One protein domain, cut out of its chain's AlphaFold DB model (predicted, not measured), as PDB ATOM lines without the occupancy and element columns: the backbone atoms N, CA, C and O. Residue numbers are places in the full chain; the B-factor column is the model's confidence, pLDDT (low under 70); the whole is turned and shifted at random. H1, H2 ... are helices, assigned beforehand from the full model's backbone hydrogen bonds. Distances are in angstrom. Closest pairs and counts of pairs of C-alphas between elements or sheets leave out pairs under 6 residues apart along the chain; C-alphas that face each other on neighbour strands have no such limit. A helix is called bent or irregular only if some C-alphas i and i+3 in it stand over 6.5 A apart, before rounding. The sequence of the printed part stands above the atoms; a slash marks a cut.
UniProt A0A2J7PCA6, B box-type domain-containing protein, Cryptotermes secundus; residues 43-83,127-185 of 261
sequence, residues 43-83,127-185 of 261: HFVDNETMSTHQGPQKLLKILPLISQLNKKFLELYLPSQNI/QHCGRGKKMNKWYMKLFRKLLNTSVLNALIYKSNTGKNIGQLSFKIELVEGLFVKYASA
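What this domain is: This is residues 43 to 83 and 127 to 185 of the 261 residues of the protein "B box-type domain-containing protein" of Cryptotermes secundus (UniProt A0A2J7PCA6). Two helices, the long H3 and the shorter H2, run side by side the same way as a loose pair; H4 starts beside the later part of H3 and turns off steeply from it, and the tiny H1 lies off beyond the first end of H2. Residues 175 to 185, mostly the later part of H4, stick out, and so do residues 78 to 83 after H2. The printed part has 100 residues with four named helices, H1, H2, H3 and H4 along the chain, and no named strand; its class is all helix. It is loose, with a radius of gyration of the C-alphas of 16.7 A and spans of 47 by 41 by 31 A.

How they stand to each other: H3, residues 138 to 159, and H2, residues 63 to 76, only just touch, with 3 pairs of C-alphas within 8 A, the closest being those of Leu 146 and Ile 66 at 7.7 A. H3 touches H2 with residues 146 to 153 alone. The two run the same way at a shallow tilt of 8 degrees. H4, residues 167 to 183, only just touches H3, also with 3 pairs; the closest C-alphas, of Phe 170 and Leu 155, are 7.0 A apart. H4 touches H3 with residues 167 to 171 alone, and H3 touches H4 with residues 151 to 155 alone; their lines are only just about perpendicular, at 71 degrees. H2 and H4 are apart. H1, residues 48 to 52, touches no helix. In H2, H3 and H4 every O i to N i+4 pair is within hydrogen-bond range; in H1 0 of 1 is, beside 1 of 2 O i to N i+3 pairs.

Where its parts are: H3 is 32.3 A long from C-alpha 138 at (34.733, 29.972, 50.220), H4 23.5 A and H2 20.0 A. H1 begins at C-alpha 48, (20.346, 28.646, 63.535), and is irregular: C-alphas 48 and 51 are 7.4 A apart. H4 ends at C-alpha 183, (15.536, 47.855, 36.160).

The domain as a whole: The C-alphas farthest apart, of Ser 51 and Gly 162, are 47.8 A apart. Residues 84 to 126 are not printed, and C-alphas 83 and 127 are 17.4 A apart across this cut, in the link from H2 to H3. The links H1 to H2 and H3 to H4 are short. Mean pLDDT of the printed part is 80.2; residues 54 to 55, 127 to 135 and 184 to 185 are under 70.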
ATOM      1  N   HIS A  43      23.859  34.768  52.157       90.62
ATOM      2  CA  HIS A  43      23.888  33.447  52.783       90.62
ATOM      3  C   HIS A  43      22.837  32.555  52.104       90.62
ATOM      4  O   HIS A  43      21.832  33.062  51.614       90.62
ATOM      5  N   PHE A  44      23.091  31.245  52.040       90.69
ATOM      6  CA  PHE A  44      22.187  30.272  51.401       90.69
ATOM      7  C   PHE A  44      21.503  29.336  52.397       90.69
ATOM      8  O   PHE A  44      20.653  28.549  52.000       90.69
ATOM      9  N   VAL A  45      21.915  29.389  53.663       89.19
ATOM     10  CA  VAL A  45      21.441  28.521  54.741       89.19
ATOM     11  C   VAL A  45      21.342  29.355  56.008       89.19
ATOM     12  O   VAL A  45      22.197  30.222  56.231       89.19
ATOM     13  N   ASP A  46      20.312  29.087  56.802       87.88
ATOM     14  CA  ASP A  46      20.126  29.685  58.114       87.88
ATOM     15  C   ASP A  46      21.105  29.077  59.126       87.88
ATOM     16  O   ASP A  46      21.167  27.859  59.296       87.88
ATOM     17  N   ASN A  47      21.873  29.937  59.798       85.75
ATOM     18  CA  ASN A  47      22.885  29.493  60.749       85.75
ATOM     19  C   ASN A  47      22.278  28.892  62.028       85.75
ATOM     20  O   ASN A  47      22.972  28.145  62.715       85.75
ATOM     21  N   GLU A  48      21.020  29.193  62.349       86.50
ATOM     22  CA  GLU A  48      20.346  28.646  63.535       86.50
ATOM     23  C   GLU A  48      19.989  27.166  63.343       86.50
ATOM     24  O   GLU A  48      20.057  26.368  64.273       86.50
ATOM     25  N   THR A  49      19.731  26.766  62.098       81.81
ATOM     26  CA  THR A  49      19.361  25.391  61.726       81.81
ATOM     27  C   THR A  49      20.553  24.467  61.442       81.81
ATOM     28  O   THR A  49      20.370  23.330  61.014       81.81
ATOM     29  N   MET A  50      21.799  24.910  61.659       73.88
ATOM     30  CA  MET A  50      22.968  24.102  61.267       73.88
ATOM     31  C   MET A  50      23.131  22.816  62.084       73.88
ATOM     32  O   MET A  50      23.694  21.848  61.572       73.88
ATOM     33  N   SER A  51      22.693  22.806  63.343       74.75
ATOM     34  CA  SER A  51      22.856  21.670  64.262       74.75
ATOM     35  C   SER A  51      22.002  20.462  63.875       74.75
ATOM     36  O   SER A  51      22.390  19.331  64.151       74.75
ATOM     37  N   THR A  52      20.874  20.685  63.201       78.62
ATOM     38  CA  THR A  52      19.915  19.640  62.811       78.62
ATOM     39  C   THR A  52      20.191  19.050  61.428       78.62
ATOM     40  O   THR A  52      19.523  18.109  61.001       78.62
ATOM     41  N   HIS A  53      21.179  19.575  60.703       72.25
ATOM     42  CA  HIS A  53      21.420  19.194  59.319       72.25
ATOM     43  C   HIS A  53      22.076  17.809  59.186       72.25
ATOM     44  O   HIS A  53      23.253  17.613  59.502       72.25
ATOM     45  N   GLN A  54      21.359  16.875  58.565       68.31
ATOM     46  CA  GLN A  54      21.860  15.553  58.192       68.31
ATOM     47  C   GLN A  54      22.554  15.612  56.822       68.31
ATOM     48  O   GLN A  54      21.929  15.522  55.770       68.31
ATOM     49  N   GLY A  55      23.870  15.828  56.807       68.94
ATOM     50  CA  GLY A  55      24.657  15.793  55.573       68.94
ATOM     51  C   GLY A  55      26.091  16.289  55.757       68.94
ATOM     52  O   GLY A  55      26.518  16.548  56.885       68.94
ATOM     53  N   PRO A  56      26.868  16.431  54.670       75.88
ATOM     54  CA  PRO A  56      28.280  16.775  54.759       75.88
ATOM     55  C   PRO A  56      28.479  18.172  55.363       75.88
ATOM     56  O   PRO A  56      28.364  19.194  54.680       75.88
ATOM     57  N   GLN A  57      28.869  18.212  56.641       77.00
ATOM     58  CA  GLN A  57      29.035  19.445  57.422       77.00
ATOM     59  C   GLN A  57      29.972  20.466  56.758       77.00
ATOM     60  O   GLN A  57      29.787  21.676  56.870       77.00
ATOM     61  N   LYS A  58      30.967  19.989  55.998       82.25
ATOM     62  CA  LYS A  58      31.932  20.842  55.289       82.25
ATOM     63  C   LYS A  58      31.299  21.671  54.159       82.25
ATOM     64  O   LYS A  58      31.789  22.762  53.875       82.25
ATOM     65  N   LEU A  59      30.224  21.179  53.532       82.56
ATOM     66  CA  LEU A  59      29.550  21.819  52.388       82.56
ATOM     67  C   LEU A  59      28.228  22.499  52.743       82.56
ATOM     68  O   LEU A  59      27.644  23.200  51.921       82.56
ATOM     69  N   LEU A  60      27.801  22.347  53.984       84.88
ATOM     70  CA  LEU A  60      26.527  22.776  54.538       84.88
ATOM     71  C   LEU A  60      26.117  24.209  54.149       84.88
ATOM     72  O   LEU A  60      24.989  24.422  53.736       84.88
ATOM     73  N   LYS A  61      27.052  25.174  54.102       87.38
ATOM     74  CA  LYS A  61      26.778  26.581  53.716       87.38
ATOM     75  C   LYS A  61      26.297  26.805  52.274       87.38
ATOM     76  O   LYS A  61      25.892  27.919  51.950       87.38
ATOM     77  N   ILE A  62      26.423  25.815  51.395       88.88
ATOM     78  CA  ILE A  62      25.989  25.896  49.991       88.88
ATOM     79  C   ILE A  62      25.192  24.665  49.549       88.88
ATOM     80  O   ILE A  62      24.672  24.643  48.436       88.88
ATOM     81  N   LEU A  63      25.087  23.647  50.403       86.25
ATOM     82  CA  LEU A  63      24.520  22.360  50.030       86.25
ATOM     83  C   LEU A  63      23.085  22.467  49.490       86.25
ATOM     84  O   LEU A  63      22.854  21.896  48.427       86.25
ATOM     85  N   PRO A  64      22.156  23.244  50.089       89.00
ATOM     86  CA  PRO A  64      20.794  23.341  49.559       89.00
ATOM     87  C   PRO A  64      20.748  23.860  48.122       89.00
ATOM     88  O   PRO A  64      19.997  23.344  47.299       89.00
ATOM     89  N   LEU A  65      21.615  24.824  47.793       90.00
ATOM     90  CA  LEU A  65      21.716  25.355  46.439       90.00
ATOM     91  C   LEU A  65      22.252  24.305  45.457       90.00
ATOM     92  O   LEU A  65      21.731  24.185  44.353       90.00
ATOM     93  N   ILE A  66      23.284  23.548  45.849       87.50
ATOM     94  CA  ILE A  66      23.831  22.464  45.018       87.50
ATOM     95  C   ILE A  66      22.752  21.411  44.761       87.50
ATOM     96  O   ILE A  66      22.529  21.045  43.611       87.50
ATOM     97  N   SER A  67      22.057  20.964  45.807       86.75
ATOM     98  CA  SER A  67      21.017  19.940  45.699       86.75
ATOM     99  C   SER A  67      19.872  20.384  44.788       86.75
ATOM    100  O   SER A  67      19.445  19.618  43.927       86.75
ATOM    101  N   GLN A  68      19.408  21.631  44.921       90.25
ATOM    102  CA  GLN A  68      18.356  22.180  44.063       90.25
ATOM    103  C   GLN A  68      18.787  22.280  42.596       90.25
ATOM    104  O   GLN A  68      18.024  21.896  41.709       90.25
ATOM    105  N   LEU A  69      20.002  22.772  42.332       88.38
ATOM    106  CA  LEU A  69      20.519  22.887  40.969       88.38
ATOM    107  C   LEU A  69      20.723  21.514  40.328       88.38
ATOM    108  O   LEU A  69      20.273  21.310  39.208       88.38
ATOM    109  N   ASN A  70      21.318  20.563  41.049       85.50
ATOM    110  CA  ASN A  70      21.520  19.207  40.545       85.50
ATOM    111  C   ASN A  70      20.189  18.522  40.225       85.50
ATOM    112  O   ASN A  70      20.056  17.941  39.154       85.50
ATOM    113  N   LYS A  71      19.184  18.654  41.105       88.50
ATOM    114  CA  LYS A  71      17.831  18.150  40.840       88.50
ATOM    115  C   LYS A  71      17.267  18.746  39.549       88.50
ATOM    116  O   LYS A  71      16.804  18.008  38.690       88.50
ATOM    117  N   LYS A  72      17.366  20.067  39.372       89.06
ATOM    118  CA  LYS A  72      16.883  20.744  38.160       89.06
ATOM    119  C   LYS A  72      17.644  20.349  36.899       89.06
ATOM    120  O   LYS A  72      17.027  20.228  35.849       89.06
ATOM    121  N   PHE A  73      18.957  20.156  36.981       84.19
ATOM    122  CA  PHE A  73      19.748  19.726  35.831       84.19
ATOM    123  C   PHE A  73      19.366  18.313  35.397       84.19
ATOM    124  O   PHE A  73      19.127  18.109  34.217       84.19
ATOM    125  N   LEU A  74      19.204  17.386  36.344       82.75
ATOM    126  CA  LEU A  74      18.782  16.014  36.053       82.75
ATOM    127  C   LEU A  74      17.337  15.930  35.537       82.75
ATOM    128  O   LEU A  74      17.050  15.106  34.680       82.75
ATOM    129  N   GLU A  75      16.431  16.786  36.019       86.06
ATOM    130  CA  GLU A  75      15.045  16.851  35.522       86.06
ATOM    131  C   GLU A  75      14.953  17.350  34.072       86.06
ATOM    132  O   GLU A  75      14.081  16.919  33.322       86.06
ATOM    133  N   LEU A  76      15.812  18.296  33.680       82.50
ATOM    134  CA  LEU A  76      15.732  18.977  32.382       82.50
ATOM    135  C   LEU A  76      16.603  18.334  31.300       82.50
ATOM    136  O   LEU A  76      16.505  18.718  30.131       82.50
ATOM    137  N   TYR A  77      17.475  17.402  31.676       76.50
ATOM    138  CA  TYR A  77      18.495  16.858  30.799       76.50
ATOM    139  C   TYR A  77      18.452  15.333  30.739       76.50
ATOM    140  O   TYR A  77      18.568  14.651  31.753       76.50
ATOM    141  N   LEU A  78      18.358  14.808  29.516       77.06
ATOM    142  CA  LEU A  78      18.553  13.391  29.237       77.06
ATOM    143  C   LEU A  78      19.983  13.172  28.720       77.06
ATOM    144  O   LEU A  78      20.299  13.646  27.612       77.06
ATOM    145  N   PRO A  79      20.833  12.474  29.497       77.19
ATOM    146  CA  PRO A  79      22.196  12.196  29.090       77.19
ATOM    147  C   PRO A  79      22.240  11.252  27.896       77.19
ATOM    148  O   PRO A  79      21.383  10.392  27.693       77.19
ATOM    149  N   SER A  80      23.257  11.455  27.073       79.19
ATOM    150  CA  SER A  80      23.635  10.579  25.986       79.19
ATOM    151  C   SER A  80      24.392   9.364  26.520       79.19
ATOM    152  O   SER A  80      24.753   9.286  27.693       79.19
ATOM    153  N   GLN A  81      24.651   8.402  25.637       84.38
ATOM    154  CA  GLN A  81      25.373   7.178  25.976       84.38
ATOM    155  C   GLN A  81      26.789   7.435  26.522       84.38
ATOM    156  O   GLN A  81      27.288   6.647  27.320       84.38
ATOM    157  N   ASN A  82      27.434   8.529  26.101       84.88
ATOM    158  CA  ASN A  82      28.841   8.788  26.391       84.88
ATOM    159  C   ASN A  82      28.976   9.901  27.429       84.88
ATOM    160  O   ASN A  82      28.922  11.089  27.105       84.88
ATOM    161  N   ILE A  83      29.207   9.494  28.673       82.94
ATOM    162  CA  ILE A  83      29.367  10.388  29.815       82.94
ATOM    163  C   ILE A  83      30.774  10.210  30.384       82.94
ATOM    164  O   ILE A  83      31.305   9.103  30.436       82.94
ATOM    165  N   GLN A 127      32.605  26.081  33.861       36.41
ATOM    166  CA  GLN A 127      33.638  26.900  33.237       36.41
ATOM    167  C   GLN A 127      34.356  27.788  34.276       36.41
ATOM    168  O   GLN A 127      33.727  28.537  35.036       36.41
ATOM    169  N   HIS A 128      35.692  27.774  34.266       35.38
ATOM    170  CA  HIS A 128      36.534  28.776  34.919       35.38
ATOM    171  C   HIS A 128      36.947  29.853  33.911       35.38
ATOM    172  O   HIS A 128      37.678  29.548  32.977       35.38
ATOM    173  N   CYS A 129      36.575  31.120  34.127       27.70
ATOM    174  CA  CYS A 129      37.484  32.224  33.803       27.70
ATOM    175  C   CYS A 129      37.100  33.546  34.481       27.70
ATOM    176  O   CYS A 129      35.925  33.870  34.662       27.70
ATOM    177  N   GLY A 130      38.135  34.306  34.835       28.39
ATOM    178  CA  GLY A 130      38.090  35.644  35.413       28.39
ATOM    179  C   GLY A 130      38.977  35.722  36.650       28.39
ATOM    180  O   GLY A 130      38.663  35.100  37.667       28.39
ATOM    181  N   ARG A 131      40.079  36.488  36.561       34.41
ATOM    182  CA  ARG A 131      41.031  36.768  37.654       34.41
ATOM    183  C   ARG A 131      40.265  36.956  38.963       34.41
ATOM    184  O   ARG A 131      39.545  37.936  39.154       34.41
ATOM    185  N   GLY A 132      40.353  35.959  39.840       40.97
ATOM    186  CA  GLY A 132      39.536  35.928  41.041       40.97
ATOM    187  C   GLY A 132      39.922  37.077  41.960       40.97
ATOM    188  O   GLY A 132      41.011  37.066  42.530       40.97
ATOM    189  N   LYS A 133      39.016  38.039  42.150       51.34
ATOM    190  CA  LYS A 133      39.108  38.977  43.275       51.34
ATOM    191  C   LYS A 133      39.222  38.153  44.563       51.34
ATOM    192  O   LYS A 133      38.513  37.153  44.712       51.34
ATOM    193  N   LYS A 134      40.129  38.542  45.465       53.03
ATOM    194  CA  LYS A 134      40.317  37.883  46.767       53.03
ATOM    195  C   LYS A 134      38.957  37.836  47.472       53.03
ATOM    196  O   LYS A 134      38.387  38.876  47.784       53.03
ATOM    197  N   MET A 135      38.411  36.635  47.637       63.88
ATOM    198  CA  MET A 135      37.129  36.415  48.297       63.88
ATOM    199  C   MET A 135      37.396  35.734  49.630       63.88
ATOM    200  O   MET A 135      38.090  34.723  49.670       63.88
ATOM    201  N   ASN A 136      36.824  36.277  50.701       71.12
ATOM    202  CA  ASN A 136      37.037  35.756  52.052       71.12
ATOM    203  C   ASN A 136      36.075  34.604  52.401       71.12
ATOM    204  O   ASN A 136      36.340  33.842  53.323       71.12
ATOM    205  N   LYS A 137      34.980  34.437  51.643       87.00
ATOM    206  CA  LYS A 137      33.965  33.388  51.838       87.00
ATOM    207  C   LYS A 137      34.107  32.297  50.769       87.00
ATOM    208  O   LYS A 137      33.862  32.563  49.595       87.00
ATOM    209  N   TRP A 138      34.484  31.078  51.161       89.00
ATOM    210  CA  TRP A 138      34.733  29.972  50.220       89.00
ATOM    211  C   TRP A 138      33.484  29.581  49.419       89.00
ATOM    212  O   TRP A 138      33.560  29.416  48.201       89.00
ATOM    213  N   TYR A 139      32.320  29.538  50.072       89.56
ATOM    214  CA  TYR A 139      31.057  29.146  49.445       89.56
ATOM    215  C   TYR A 139      30.620  30.140  48.364       89.56
ATOM    216  O   TYR A 139      30.111  29.739  47.328       89.56
ATOM    217  N   MET A 140      30.929  31.432  48.512       89.50
ATOM    218  CA  MET A 140      30.655  32.426  47.466       89.50
ATOM    219  C   MET A 140      31.459  32.176  46.186       89.50
ATOM    220  O   MET A 140      31.043  32.584  45.100       89.50
ATOM    221  N   LYS A 141      32.621  31.518  46.288       87.88
ATOM    222  CA  LYS A 141      33.412  31.143  45.115       87.88
ATOM    223  C   LYS A 141      32.768  29.981  44.363       87.88
ATOM    224  O   LYS A 141      32.678  30.048  43.140       87.88
ATOM    225  N   LEU A 142      32.270  28.982  45.091       88.31
ATOM    226  CA  LEU A 142      31.493  27.888  44.508       88.31
ATOM    227  C   LEU A 142      30.150  28.375  43.953       88.31
ATOM    228  O   LEU A 142      29.790  27.987  42.854       88.31
ATOM    229  N   PHE A 143      29.466  29.306  44.620       90.69
ATOM    230  CA  PHE A 143      28.238  29.917  44.104       90.69
ATOM    231  C   PHE A 143      28.439  30.539  42.719       90.69
ATOM    232  O   PHE A 143      27.666  30.293  41.802       90.69
ATOM    233  N   ARG A 144      29.514  31.317  42.530       87.81
ATOM    234  CA  ARG A 144      29.829  31.895  41.213       87.81
ATOM    235  C   ARG A 144      30.124  30.828  40.163       87.81
ATOM    236  O   ARG A 144      29.769  31.023  39.005       87.81
ATOM    237  N   LYS A 145      30.769  29.728  40.565       86.25
ATOM    238  CA  LYS A 145      31.011  28.565  39.705       86.25
ATOM    239  C   LYS A 145      29.680  27.939  39.275       86.25
ATOM    240  O   LYS A 145      29.432  27.868  38.080       86.25
ATOM    241  N   LEU A 146      28.795  27.634  40.225       88.88
ATOM    242  CA  LEU A 146      27.448  27.099  39.982       88.88
ATOM    243  C   LEU A 146      26.595  28.019  39.103       88.88
ATOM    244  O   LEU A 146      25.906  27.543  38.206       88.88
ATOM    245  N   LEU A 147      26.663  29.337  39.309       89.75
ATOM    246  CA  LEU A 147      25.953  30.306  38.473       89.75
ATOM    247  C   LEU A 147      26.449  30.258  37.022       89.75
ATOM    248  O   LEU A 147      25.643  30.260  36.098       89.75
ATOM    249  N   ASN A 148      27.767  30.184  36.811       87.50
ATOM    250  CA  ASN A 148      28.333  30.046  35.469       87.50
ATOM    251  C   ASN A 148      27.942  28.711  34.821       87.50
ATOM    252  O   ASN A 148      27.598  28.706  33.643       87.50
ATOM    253  N   THR A 149      27.955  27.613  35.584       86.12
ATOM    254  CA  THR A 149      27.467  26.302  35.132       86.12
ATOM    255  C   THR A 149      26.005  26.375  34.715       86.12
ATOM    256  O   THR A 149      25.661  25.939  33.630       86.12
ATOM    257  N   SER A 150      25.153  27.012  35.522       89.75
ATOM    258  CA  SER A 150      23.722  27.154  35.223       89.75
ATOM    259  C   SER A 150      23.485  27.898  33.903       89.75
ATOM    260  O   SER A 150      22.632  27.511  33.114       89.75
ATOM    261  N   VAL A 151      24.272  28.948  33.639       89.31
ATOM    262  CA  VAL A 151      24.208  29.707  32.379       89.31
ATOM    263  C   VAL A 151      24.696  28.870  31.193       89.31
ATOM    264  O   VAL A 151      24.120  28.964  30.114       89.31
ATOM    265  N   LEU A 152      25.742  28.060  31.375       85.94
ATOM    266  CA  LEU A 152      26.230  27.154  30.334       85.94
ATOM    267  C   LEU A 152      25.202  26.057  30.024       85.94
ATOM    268  O   LEU A 152      24.883  25.847  28.860       85.94
ATOM    269  N   ASN A 153      24.617  25.442  31.050       86.31
ATOM    270  CA  ASN A 153      23.577  24.426  30.898       86.31
ATOM    271  C   ASN A 153      22.345  24.996  30.181       86.31
ATOM    272  O   ASN A 153      21.800  24.359  29.283       86.31
ATOM    273  N   ALA A 154      21.943  26.230  30.506       88.69
ATOM    274  CA  ALA A 154      20.857  26.915  29.808       88.69
ATOM    275  C   ALA A 154      21.175  27.174  28.322       88.69
ATOM    276  O   ALA A 154      20.291  27.047  27.475       88.69
ATOM    277  N   LEU A 155      22.428  27.509  27.993       86.31
ATOM    278  CA  LEU A 155      22.867  27.658  26.605       86.31
ATOM    279  C   LEU A 155      22.798  26.326  25.851       86.31
ATOM    280  O   LEU A 155      22.244  26.288  24.760       86.31
ATOM    281  N   ILE A 156      23.317  25.244  26.437       81.56
ATOM    282  CA  ILE A 156      23.288  23.900  25.837       81.56
ATOM    283  C   ILE A 156      21.845  23.472  25.569       81.56
ATOM    284  O   ILE A 156      21.521  23.009  24.476       81.56
ATOM    285  N   TYR A 157      20.957  23.695  26.540       81.81
ATOM    286  CA  TYR A 157      19.533  23.430  26.378       81.81
ATOM    287  C   TYR A 157      18.939  24.214  25.196       81.81
ATOM    288  O   TYR A 157      18.226  23.636  24.379       81.81
ATOM    289  N   LYS A 158      19.282  25.502  25.041       82.00
ATOM    290  CA  LYS A 158      18.848  26.323  23.896       82.00
ATOM    291  C   LYS A 158      19.408  25.794  22.571       82.00
ATOM    292  O   LYS A 158      18.651  25.692  21.609       82.00
ATOM    293  N   SER A 159      20.676  25.396  22.514       78.75
ATOM    294  CA  SER A 159      21.278  24.830  21.298       78.75
ATOM    295  C   SER A 159      20.590  23.537  20.848       78.75
ATOM    296  O   SER A 159      20.396  23.331  19.652       78.75
ATOM    297  N   ASN A 160      20.110  22.715  21.789       75.00
ATOM    298  CA  ASN A 160      19.336  21.505  21.479       75.00
ATOM    299  C   ASN A 160      17.971  21.798  20.828       75.00
ATOM    300  O   ASN A 160      17.390  20.905  20.222       75.00
ATOM    301  N   THR A 161      17.462  23.035  20.903       78.12
ATOM    302  CA  THR A 161      16.217  23.443  20.219       78.12
ATOM    303  C   THR A 161      16.419  23.799  18.738       78.12
ATOM    304  O   THR A 161      15.501  24.297  18.092       78.12
ATOM    305  N   GLY A 162      17.622  23.583  18.188       72.50
ATOM    306  CA  GLY A 162      17.956  23.858  16.784       72.50
ATOM    307  C   GLY A 162      18.392  25.300  16.503       72.50
ATOM    308  O   GLY A 162      18.707  25.640  15.366       72.50
ATOM    309  N   LYS A 163      18.455  26.159  17.528       73.81
ATOM    310  CA  LYS A 163      18.951  27.539  17.423       73.81
ATOM    311  C   LYS A 163      20.353  27.640  18.016       73.81
ATOM    312  O   LYS A 163      20.514  27.764  19.229       73.81
ATOM    313  N   ASN A 164      21.366  27.631  17.154       78.31
ATOM    314  CA  ASN A 164      22.749  27.846  17.565       78.31
ATOM    315  C   ASN A 164      23.003  29.332  17.835       78.31
ATOM    316  O   ASN A 164      22.916  30.163  16.935       78.31
ATOM    317  N   ILE A 165      23.333  29.665  19.082       84.94
ATOM    318  CA  ILE A 165      23.712  31.019  19.497       84.94
ATOM    319  C   ILE A 165      25.089  30.962  20.149       84.94
ATOM    320  O   ILE A 165      25.371  30.095  20.974       84.94
ATOM    321  N   GLY A 166      25.952  31.911  19.793       86.31
ATOM    322  CA  GLY A 166      27.265  32.044  20.414       86.31
ATOM    323  C   GLY A 166      27.163  32.346  21.913       86.31
ATOM    324  O   GLY A 166      26.292  33.092  22.363       86.31
ATOM    325  N   GLN A 167      28.099  31.819  22.705       85.31
ATOM    326  CA  GLN A 167      28.063  31.956  24.165       85.31
ATOM    327  C   GLN A 167      28.023  33.419  24.643       85.31
ATOM    328  O   GLN A 167      27.361  33.728  25.637       85.31
ATOM    329  N   LEU A 168      28.753  34.317  23.974       87.94
ATOM    330  CA  LEU A 168      28.763  35.739  24.315       87.94
ATOM    331  C   LEU A 168      27.394  36.375  24.058       87.94
ATOM    332  O   LEU A 168      26.853  37.005  24.965       87.94
ATOM    333  N   SER A 169      26.824  36.150  22.873       90.88
ATOM    334  CA  SER A 169      25.513  36.673  22.481       90.88
ATOM    335  C   SER A 169      24.420  36.202  23.434       90.88
ATOM    336  O   SER A 169      23.683  37.022  23.971       90.88
ATOM    337  N   PHE A 170      24.407  34.911  23.783       91.38
ATOM    338  CA  PHE A 170      23.461  34.376  24.764       91.38
ATOM    339  C   PHE A 170      23.572  35.058  26.134       91.38
ATOM    340  O   PHE A 170      22.567  35.371  26.769       91.38
ATOM    341  N   LYS A 171      24.799  35.314  26.611       91.25
ATOM    342  CA  LYS A 171      25.007  36.015  27.886       91.25
ATOM    343  C   LYS A 171      24.556  37.475  27.825       91.25
ATOM    344  O   LYS A 171      24.111  37.980  28.853       91.25
ATOM    345  N   ILE A 172      24.703  38.143  26.680       91.00
ATOM    346  CA  ILE A 172      24.230  39.519  26.477       91.00
ATOM    347  C   ILE A 172      22.699  39.540  26.495       91.00
ATOM    348  O   ILE A 172      22.147  40.216  27.359       91.00
ATOM    349  N   GLU A 173      22.038  38.705  25.685       91.94
ATOM    350  CA  GLU A 173      20.569  38.562  25.660       91.94
ATOM    351  C   GLU A 173      20.001  38.285  27.061       91.94
ATOM    352  O   GLU A 173      19.028  38.899  27.498       91.94
ATOM    353  N   LEU A 174      20.638  37.380  27.813       91.81
ATOM    354  CA  LEU A 174      20.222  37.052  29.175       91.81
ATOM    355  C   LEU A 174      20.377  38.242  30.133       91.81
ATOM    356  O   LEU A 174      19.531  38.452  31.004       91.81
ATOM    357  N   VAL A 175      21.462  39.011  30.013       90.25
ATOM    358  CA  VAL A 175      21.673  40.208  30.837       90.25
ATOM    359  C   VAL A 175      20.655  41.289  30.493       90.25
ATOM    360  O   VAL A 175      20.114  41.888  31.416       90.25
ATOM    361  N   GLU A 176      20.371  41.514  29.214       89.50
ATOM    362  CA  GLU A 176      19.371  42.480  28.753       89.50
ATOM    363  C   GLU A 176      17.965  42.099  29.226       89.50
ATOM    364  O   GLU A 176      17.268  42.931  29.800       89.50
ATOM    365  N   GLY A 177      17.578  40.825  29.116       90.38
ATOM    366  CA  GLY A 177      16.293  40.345  29.631       90.38
ATOM    367  C   GLY A 177      16.149  40.526  31.148       90.38
ATOM    368  O   GLY A 177      15.102  40.955  31.637       90.38
ATOM    369  N   LEU A 178      17.215  40.265  31.914       89.25
ATOM    370  CA  LEU A 178      17.231  40.550  33.354       89.25
ATOM    371  C   LEU A 178      17.203  42.055  33.639       89.25
ATOM    372  O   LEU A 178      16.585  42.475  34.614       89.25
ATOM    373  N   PHE A 179      17.859  42.863  32.807       86.94
ATOM    374  CA  PHE A 179      17.843  44.313  32.927       86.94
ATOM    375  C   PHE A 179      16.422  44.844  32.768       86.94
ATOM    376  O   PHE A 179      15.935  45.512  33.668       86.94
ATOM    377  N   VAL A 180      15.721  44.474  31.697       86.81
ATOM    378  CA  VAL A 180      14.328  44.888  31.461       86.81
ATOM    379  C   VAL A 180      13.423  44.451  32.614       86.81
ATOM    380  O   VAL A 180      12.640  45.243  33.126       86.81
ATOM    381  N   LYS A 181      13.573  43.211  33.092       86.00
ATOM    382  CA  LYS A 181      12.734  42.681  34.173       86.00
ATOM    383  C   LYS A 181      12.912  43.415  35.506       86.00
ATOM    384  O   LYS A 181      11.941  43.573  36.240       86.00
ATOM    385  N   TYR A 182      14.140  43.798  35.854       82.44
ATOM    386  CA  TYR A 182      14.452  44.296  37.198       82.44
ATOM    387  C   TYR A 182      14.785  45.789  37.263       82.44
ATOM    388  O   TYR A 182      14.590  46.376  38.320       82.44
ATOM    389  N   ALA A 183      15.256  46.418  36.185       75.00
ATOM    390  CA  ALA A 183      15.536  47.855  36.160       75.00
ATOM    391  C   ALA A 183      14.240  48.677  36.110       75.00
ATOM    392  O   ALA A 183      14.120  49.663  36.828       75.00
ATOM    393  N   SER A 184      13.225  48.227  35.363       62.97
ATOM    394  CA  SER A 184      11.916  48.898  35.297       62.97
ATOM    395  C   SER A 184      11.150  48.889  36.626       62.97
ATOM    396  O   SER A 184      10.243  49.691  36.813       62.97
ATOM    397  N   ALA A 185      11.510  47.998  37.554       61.41
ATOM    398  CA  ALA A 185      10.876  47.878  38.868       61.41
ATOM    399  C   ALA A 185      11.521  48.767  39.951       61.41
ATOM    400  O   ALA A 185      11.017  48.833  41.072       61.41
TER     401      ALA A 185